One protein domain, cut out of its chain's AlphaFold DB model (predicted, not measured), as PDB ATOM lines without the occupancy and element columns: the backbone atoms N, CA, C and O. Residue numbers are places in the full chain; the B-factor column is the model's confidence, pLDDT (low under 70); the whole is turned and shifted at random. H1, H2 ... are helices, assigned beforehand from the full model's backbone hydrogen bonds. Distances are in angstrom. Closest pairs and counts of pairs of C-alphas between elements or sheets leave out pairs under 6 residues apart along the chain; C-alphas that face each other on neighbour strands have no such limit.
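This is residues 4 to 64 of the 88 residues of an uncharacterized protein of Leptolyngbya sp. 'hensonii' (UniProt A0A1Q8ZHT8). One long helix, H1, makes most of the length, and a shorter helix, H2, packs slantwise on its last part, residues 20 to 32; the link between them loops out and folds back so that both helices run the same way. The first part of H1, residues 4 to 18, sticks out as a bare arm at one end, and residues 57 to 62 stick out at the other. The printed part has 61 residues with two named helices, H1 then H2, and no named strand; the class is all helix. It is only just loose, close to extended, with a radius of gyration of the C-alphas of 15.7 A, and spans 56 by 20 by 14 A.

H1 is residues 4 to 32, 42.2 A from first to last C-alpha, from C-alpha 4 at (12.724, 75.699, -0.933) to C-alpha 32 at (-3.248, 37.016, 4.536). H2 is residues 42 to 54, 18.5 A long, and ends with C-alpha 54 at (-0.503, 35.280, -3.281).

H1 touches H2 with residues 20 to 32 alone. The closest C-alphas of the two are those of Gly 27 and Tyr 48, 4.1 A apart. Their lines stand at a steep tilt of 43 degrees, and they run the same way. Their centres are 15.9 A apart. In H1 and H2 every O i to N i+4 pair is within hydrogen-bond range.

The outline is a rod, and the C-alphas farthest apart, those of Gln 4 and Asp 60, are 56.9 A apart. Without the stretches that stand free, the body has 40 residues and spans 30 by 16 by 12 A. The link from H1 to H2, 9 residues, is short. The printed part has no cut. The mean pLDDT of the printed part is 88.3, and no printed residue is under 70.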
ATOM      1  N   GLN A   4      13.427  76.137  -2.141       83.44
ATOM      2  CA  GLN A   4      12.724  75.699  -0.933       83.44
ATOM      3  C   GLN A   4      11.329  75.159  -1.270       83.44
ATOM      4  O   GLN A   4      10.918  74.147  -0.713       83.44
ATOM      5  N   ASP A   5      10.639  75.770  -2.240       82.81
ATOM      6  CA  ASP A   5       9.319  75.310  -2.693       82.81
ATOM      7  C   ASP A   5       9.421  73.924  -3.345       82.81
ATOM      8  O   ASP A   5       8.556  73.078  -3.146       82.81
ATOM      9  N   LYS A   6      10.499  73.673  -4.105       79.12
ATOM     10  CA  LYS A   6      10.758  72.366  -4.730       79.12
ATOM     11  C   LYS A   6      11.038  71.283  -3.690       79.12
ATOM     12  O   LYS A   6      10.445  70.216  -3.767       79.12
ATOM     13  N   GLN A   7      11.881  71.584  -2.703       83.31
ATOM     14  CA  GLN A   7      12.189  70.653  -1.613       83.31
ATOM     15  C   GLN A   7      10.947  70.328  -0.774       83.31
ATOM     16  O   GLN A   7      10.733  69.172  -0.421       83.31
ATOM     17  N   ALA A   8      10.097  71.319  -0.489       83.50
ATOM     18  CA  ALA A   8       8.837  71.092   0.215       83.50
ATOM     19  C   ALA A   8       7.882  70.192  -0.588       83.50
ATOM     20  O   ALA A   8       7.279  69.283  -0.019       83.50
ATOM     21  N   LEU A   9       7.789  70.400  -1.908       82.81
ATOM     22  CA  LEU A   9       6.965  69.575  -2.794       82.81
ATOM     23  C   LEU A   9       7.465  68.122  -2.858       82.81
ATOM     24  O   LEU A   9       6.670  67.187  -2.808       82.81
ATOM     25  N   GLU A  10       8.784  67.929  -2.944       79.62
ATOM     26  CA  GLU A  10       9.426  66.610  -2.943       79.62
ATOM     27  C   GLU A  10       9.185  65.868  -1.623       79.62
ATOM     28  O   GLU A  10       8.792  64.702  -1.639       79.62
ATOM     29  N   HIS A  11       9.349  66.549  -0.487       78.50
ATOM     30  CA  HIS A  11       9.069  65.973   0.829       78.50
ATOM     31  C   HIS A  11       7.598  65.584   0.998       78.50
ATOM     32  O   HIS A  11       7.307  64.521   1.541       78.50
ATOM     33  N   GLN A  12       6.672  66.415   0.520       76.19
ATOM     34  CA  GLN A  12       5.250  66.098   0.573       76.19
ATOM     35  C   GLN A  12       4.922  64.875  -0.299       76.19
ATOM     36  O   GLN A  12       4.244  63.959   0.164       76.19
ATOM     37  N   GLY A  13       5.473  64.803  -1.515       82.69
ATOM     38  CA  GLY A  13       5.299  63.644  -2.393       82.69
ATOM     39  C   GLY A  13       5.872  62.348  -1.808       82.69
ATOM     40  O   GLY A  13       5.278  61.283  -1.967       82.69
ATOM     41  N   GLN A  14       6.992  62.426  -1.084       83.31
ATOM     42  CA  GLN A  14       7.558  61.276  -0.369       83.31
ATOM     43  C   GLN A  14       6.636  60.789   0.750       83.31
ATOM     44  O   GLN A  14       6.367  59.594   0.836       83.31
ATOM     45  N   GLN A  15       6.099  61.699   1.566       80.56
ATOM     46  CA  GLN A  15       5.184  61.339   2.654       80.56
ATOM     47  C   GLN A  15       3.882  60.716   2.136       80.56
ATOM     48  O   GLN A  15       3.374  59.756   2.716       80.56
ATOM     49  N   GLU A  16       3.345  61.235   1.031       83.12
ATOM     50  CA  GLU A  16       2.161  60.668   0.383       83.12
ATOM     51  C   GLU A  16       2.443  59.254  -0.151       83.12
ATOM     52  O   GLU A  16       1.661  58.335   0.105       83.12
ATOM     53  N   ALA A  17       3.598  59.049  -0.796       85.00
ATOM     54  CA  ALA A  17       4.017  57.740  -1.292       85.00
ATOM     55  C   ALA A  17       4.240  56.718  -0.163       85.00
ATOM     56  O   ALA A  17       3.826  55.564  -0.285       85.00
ATOM     57  N   GLU A  18       4.845  57.133   0.952       88.94
ATOM     58  CA  GLU A  18       5.007  56.295   2.147       88.94
ATOM     59  C   GLU A  18       3.649  55.899   2.743       88.94
ATOM     60  O   GLU A  18       3.430  54.735   3.094       88.94
ATOM     61  N   GLY A  19       2.708  56.847   2.810       90.62
ATOM     62  CA  GLY A  19       1.342  56.591   3.262       90.62
ATOM     63  C   GLY A  19       0.610  55.581   2.375       90.62
ATOM     64  O   GLY A  19      -0.027  54.654   2.881       90.62
ATOM     65  N   ASP A  20       0.737  55.713   1.055       90.00
ATOM     66  CA  ASP A  20       0.158  54.780   0.087       90.00
ATOM     67  C   ASP A  20       0.782  53.390   0.163       90.00
ATOM     68  O   ASP A  20       0.063  52.386   0.186       90.00
ATOM     69  N   GLN A  21       2.106  53.315   0.279       93.19
ATOM     70  CA  GLN A  21       2.796  52.048   0.467       93.19
ATOM     71  C   GLN A  21       2.316  51.354   1.742       93.19
ATOM     72  O   GLN A  21       2.017  50.159   1.717       93.19
ATOM     73  N   LYS A  22       2.185  52.100   2.844       94.38
ATOM     74  CA  LYS A  22       1.683  51.548   4.099       94.38
ATOM     75  C   LYS A  22       0.264  51.004   3.943       94.38
ATOM     76  O   LYS A  22       0.011  49.872   4.340       94.38
ATOM     77  N   ARG A  23      -0.651  51.758   3.325       93.31
ATOM     78  CA  ARG A  23      -2.032  51.301   3.078       93.31
ATOM     79  C   ARG A  23      -2.079  50.019   2.250       93.31
ATOM     80  O   ARG A  23      -2.846  49.113   2.568       93.31
ATOM     81  N   PHE A  24      -1.255  49.935   1.209       95.38
ATOM     82  CA  PHE A  24      -1.146  48.740   0.374       95.38
ATOM     83  C   PHE A  24      -0.650  47.522   1.173       95.38
ATOM     84  O   PHE A  24      -1.178  46.415   1.022       95.38
ATOM     85  N   LEU A  25       0.357  47.712   2.029       93.38
ATOM     86  CA  LEU A  25       0.873  46.650   2.895       93.38
ATOM     87  C   LEU A  25      -0.169  46.211   3.928       93.38
ATOM     88  O   LEU A  25      -0.436  45.017   4.019       93.38
ATOM     89  N   ASP A  26      -0.825  47.160   4.603       94.38
ATOM     90  CA  ASP A  26      -1.895  46.884   5.572       94.38
ATOM     91  C   ASP A  26      -3.006  46.022   4.928       94.38
ATOM     92  O   ASP A  26      -3.454  45.030   5.505       94.38
ATOM     93  N   GLY A  27      -3.422  46.352   3.697       93.44
ATOM     94  CA  GLY A  27      -4.398  45.554   2.948       93.44
ATOM     95  C   GLY A  27      -3.900  44.146   2.634       93.44
ATOM     96  O   GLY A  27      -4.627  43.172   2.829       93.44
ATOM     97  N   SER A  28      -2.651  44.028   2.177       93.44
ATOM     98  CA  SER A  28      -2.034  42.737   1.846       93.44
ATOM     99  C   SER A  28      -1.948  41.808   3.063       93.44
ATOM    100  O   SER A  28      -2.219  40.614   2.942       93.44
ATOM    101  N   GLU A  29      -1.591  42.350   4.230       92.50
ATOM    102  CA  GLU A  29      -1.535  41.605   5.489       92.50
ATOM    103  C   GLU A  29      -2.925  41.172   5.956       92.50
ATOM    104  O   GLU A  29      -3.127  40.006   6.293       92.50
ATOM    105  N   ASP A  30      -3.909  42.073   5.935       92.00
ATOM    106  CA  ASP A  30      -5.281  41.748   6.335       92.00
ATOM    107  C   ASP A  30      -5.871  40.606   5.493       92.00
ATOM    108  O   ASP A  30      -6.530  39.720   6.043       92.00
ATOM    109  N   ALA A  31      -5.577  40.580   4.188       89.62
ATOM    110  CA  ALA A  31      -5.939  39.472   3.309       89.62
ATOM    111  C   ALA A  31      -5.265  38.156   3.720       89.62
ATOM    112  O   ALA A  31      -5.914  37.111   3.725       89.62
ATOM    113  N   ALA A  32      -3.985  38.200   4.105       86.00
ATOM    114  CA  ALA A  32      -3.248  37.016   4.536       86.00
ATOM    115  C   ALA A  32      -3.785  36.408   5.839       86.00
ATOM    116  O   ALA A  32      -3.742  35.193   6.018       86.00
ATOM    117  N   PHE A  33      -4.343  37.241   6.721       85.50
ATOM    118  CA  PHE A  33      -4.985  36.806   7.963       85.50
ATOM    119  C   PHE A  33      -6.501  36.586   7.837       85.50
ATOM    120  O   PHE A  33      -7.166  36.351   8.847       85.50
ATOM    121  N   GLY A  34      -7.066  36.664   6.627       83.00
ATOM    122  CA  GLY A  34      -8.487  36.406   6.380       83.00
ATOM    123  C   GLY A  34      -9.439  37.413   7.036       83.00
ATOM    124  O   GLY A  34     -10.576  37.065   7.352       83.00
ATOM    125  N   LYS A  35      -8.992  38.651   7.284       87.38
ATOM    126  CA  LYS A  35      -9.856  39.707   7.827       87.38
ATOM    127  C   LYS A  35     -10.766  40.272   6.743       87.38
ATOM    128  O   LYS A  35     -10.391  40.321   5.583       87.38
ATOM    129  N   ASN A  36     -11.935  40.788   7.118       90.00
ATOM    130  CA  ASN A  36     -12.824  41.442   6.155       90.00
ATOM    131  C   ASN A  36     -12.213  42.749   5.608       90.00
ATOM    132  O   ASN A  36     -11.716  43.556   6.402       90.00
ATOM    133  N   PRO A  37     -12.304  43.006   4.288       90.81
ATOM    134  CA  PRO A  37     -11.723  44.195   3.681       90.81
ATOM    135  C   PRO A  37     -12.499  45.467   4.035       90.81
ATOM    136  O   PRO A  37     -13.716  45.461   4.235       90.81
ATOM    137  N   ARG A  38     -11.788  46.597   4.034       90.31
ATOM    138  CA  ARG A  38     -12.352  47.947   4.141       90.31
ATOM    139  C   ARG A  38     -12.433  48.593   2.761       90.31
ATOM    140  O   ARG A  38     -11.421  48.752   2.091       90.31
ATOM    141  N   TYR A  39     -13.631  49.017   2.360       89.75
ATOM    142  CA  TYR A  39     -13.880  49.581   1.024       89.75
ATOM    143  C   TYR A  39     -13.579  51.079   0.891       89.75
ATOM    144  O   TYR A  39     -13.789  51.662  -0.167       89.75
ATOM    145  N   THR A  40     -13.121  51.717   1.963       90.12
ATOM    146  CA  THR A  40     -12.947  53.171   2.025       90.12
ATOM    147  C   THR A  40     -11.732  53.674   1.254       90.12
ATOM    148  O   THR A  40     -11.696  54.853   0.922       90.12
ATOM    149  N   ASP A  41     -10.741  52.816   0.993       92.75
ATOM    150  CA  ASP A  41      -9.469  53.216   0.394       92.75
ATOM    151  C   ASP A  41      -9.065  52.277  -0.763       92.75
ATOM    152  O   ASP A  41      -8.929  51.064  -0.558       92.75
ATOM    153  N   PRO A  42      -8.876  52.803  -1.988       94.25
ATOM    154  CA  PRO A  42      -8.551  51.988  -3.154       94.25
ATOM    155  C   PRO A  42      -7.133  51.400  -3.106       94.25
ATOM    156  O   PRO A  42      -6.924  50.291  -3.602       94.25
ATOM    157  N   THR A  43      -6.167  52.094  -2.499       95.31
ATOM    158  CA  THR A  43      -4.782  51.622  -2.357       95.31
ATOM    159  C   THR A  43      -4.721  50.437  -1.397       95.31
ATOM    160  O   THR A  43      -4.101  49.416  -1.706       95.31
ATOM    161  N   TYR A  44      -5.449  50.527  -0.282       96.50
ATOM    162  CA  TYR A  44      -5.660  49.408   0.635       96.50
ATOM    163  C   TYR A  44      -6.322  48.217  -0.068       96.50
ATOM    164  O   TYR A  44      -5.818  47.099   0.017       96.50
ATOM    165  N   LEU A  45      -7.417  48.437  -0.806       95.75
ATOM    166  CA  LEU A  45      -8.124  47.362  -1.513       95.75
ATOM    167  C   LEU A  45      -7.240  46.668  -2.553       95.75
ATOM    168  O   LEU A  45      -7.300  45.448  -2.697       95.75
ATOM    169  N   ASN A  46      -6.411  47.429  -3.266       95.75
ATOM    170  CA  ASN A  46      -5.457  46.863  -4.212       95.75
ATOM    171  C   ASN A  46      -4.439  45.963  -3.496       95.75
ATOM    172  O   ASN A  46      -4.189  44.842  -3.940       95.75
ATOM    173  N   GLY A  47      -3.924  46.415  -2.350       94.69
ATOM    174  CA  GLY A  47      -3.095  45.604  -1.460       94.69
ATOM    175  C   GLY A  47      -3.789  44.313  -1.038       94.69
ATOM    176  O   GLY A  47      -3.264  43.223  -1.241       94.69
ATOM    177  N   TYR A  48      -5.024  44.424  -0.559       95.06
ATOM    178  CA  TYR A  48      -5.841  43.293  -0.128       95.06
ATOM    179  C   TYR A  48      -6.060  42.260  -1.244       95.06
ATOM    180  O   TYR A  48      -5.802  41.070  -1.063       95.06
ATOM    181  N   ILE A  49      -6.445  42.699  -2.446       93.56
ATOM    182  CA  ILE A  49      -6.597  41.814  -3.611       93.56
ATOM    183  C   ILE A  49      -5.258  41.163  -3.989       93.56
ATOM    184  O   ILE A  49      -5.224  39.988  -4.360       93.56
ATOM    185  N   ASN A  50      -4.151  41.906  -3.916       93.62
ATOM    186  CA  ASN A  50      -2.823  41.369  -4.198       93.62
ATOM    187  C   ASN A  50      -2.413  40.299  -3.175       93.62
ATOM    188  O   ASN A  50      -1.883  39.262  -3.567       93.62
ATOM    189  N   GLY A  51      -2.711  40.529  -1.893       91.06
ATOM    190  CA  GLY A  51      -2.522  39.563  -0.814       91.06
ATOM    191  C   GLY A  51      -3.285  38.267  -1.077       91.06
ATOM    192  O   GLY A  51      -2.674  37.202  -1.094       91.06
ATOM    193  N   LEU A  52      -4.580  38.353  -1.411       89.50
ATOM    194  CA  LEU A  52      -5.397  37.176  -1.740       89.50
ATOM    195  C   LEU A  52      -4.822  36.356  -2.903       89.50
ATOM    196  O   LEU A  52      -4.809  35.131  -2.846       89.50
ATOM    197  N   LYS A  53      -4.313  37.017  -3.950       89.31
ATOM    198  CA  LYS A  53      -3.722  36.347  -5.124       89.31
ATOM    199  C   LYS A  53      -2.416  35.607  -4.826       89.31
ATOM    200  O   LYS A  53      -2.000  34.786  -5.637       89.31
ATOM    201  N   LYS A  54      -1.749  35.928  -3.716       88.56
ATOM    202  CA  LYS A  54      -0.503  35.280  -3.281       88.56
ATOM    203  C   LYS A  54      -0.743  34.100  -2.345       88.56
ATOM    204  O   LYS A  54       0.211  33.391  -2.031       88.56
ATOM    205  N   LEU A  55      -1.976  33.908  -1.877       86.62
ATOM    206  CA  LEU A  55      -2.297  32.796  -0.996       86.62
ATOM    207  C   LEU A  55      -2.183  31.464  -1.742       86.62
ATOM    208  O   LEU A  55      -2.471  31.406  -2.940       86.62
ATOM    209  N   PRO A  56      -1.763  30.393  -1.050       86.19
ATOM    210  CA  PRO A  56      -1.735  29.067  -1.643       86.19
ATOM    211  C   PRO A  56      -3.142  28.689  -2.109       86.19
ATOM    212  O   PRO A  56      -4.119  28.892  -1.390       86.19
ATOM    213  N   THR A  57      -3.247  28.142  -3.318       87.75
ATOM    214  CA  THR A  57      -4.514  27.704  -3.911       87.75
ATOM    215  C   THR A  57      -4.537  26.193  -4.104       87.75
ATOM    216  O   THR A  57      -3.506  25.537  -4.263       87.75
ATOM    217  N   ASN A  58      -5.728  25.615  -4.030       86.19
ATOM    218  CA  ASN A  58      -5.985  24.239  -4.432       86.19
ATOM    219  C   ASN A  58      -5.966  24.123  -5.972       86.19
ATOM    220  O   ASN A  58      -6.080  25.133  -6.671       86.19
ATOM    221  N   PRO A  59      -5.884  22.900  -6.530       86.06
ATOM    222  CA  PRO A  59      -5.954  22.682  -7.979       86.06
ATOM    223  C   PRO A  59      -7.238  23.202  -8.650       86.06
ATOM    224  O   PRO A  59      -7.232  23.468  -9.847       86.06
ATOM    225  N   ASP A  60      -8.327  23.359  -7.894       87.19
ATOM    226  CA  ASP A  60      -9.598  23.928  -8.362       87.19
ATOM    227  C   ASP A  60      -9.622  25.472  -8.364       87.19
ATOM    228  O   ASP A  60     -10.629  26.081  -8.723       87.19
ATOM    229  N   GLY A  61      -8.515  26.115  -7.975       79.94
ATOM    230  CA  GLY A  61      -8.374  27.568  -7.929       79.94
ATOM    231  C   GLY A  61      -8.948  28.225  -6.674       79.94
ATOM    232  O   GLY A  61      -8.893  29.451  -6.562       79.94
ATOM    233  N   THR A  62      -9.472  27.454  -5.717       84.69
ATOM    234  CA  THR A  62      -9.896  27.989  -4.417       84.69
ATOM    235  C   THR A  62      -8.689  28.288  -3.535       84.69
ATOM    236  O   THR A  62      -7.664  27.612  -3.612       84.69
ATOM    237  N   ILE A  63      -8.788  29.312  -2.685       84.12
ATOM    238  CA  ILE A  63      -7.757  29.584  -1.676       84.12
ATOM    239  C   ILE A  63      -7.722  28.401  -0.700       84.12
ATOM    240  O   ILE A  63      -8.767  27.902  -0.282       84.12
ATOM    241  N   GLN A  64      -6.528  27.933  -0.342       81.38
ATOM    242  CA  GLN A  64      -6.363  26.924   0.696       81.38
ATOM    243  C   GLN A  64      -6.693  27.563   2.043       81.38
ATOM    244  O   GLN A  64      -5.949  28.399   2.552       81.38
TER     245      GLN A  64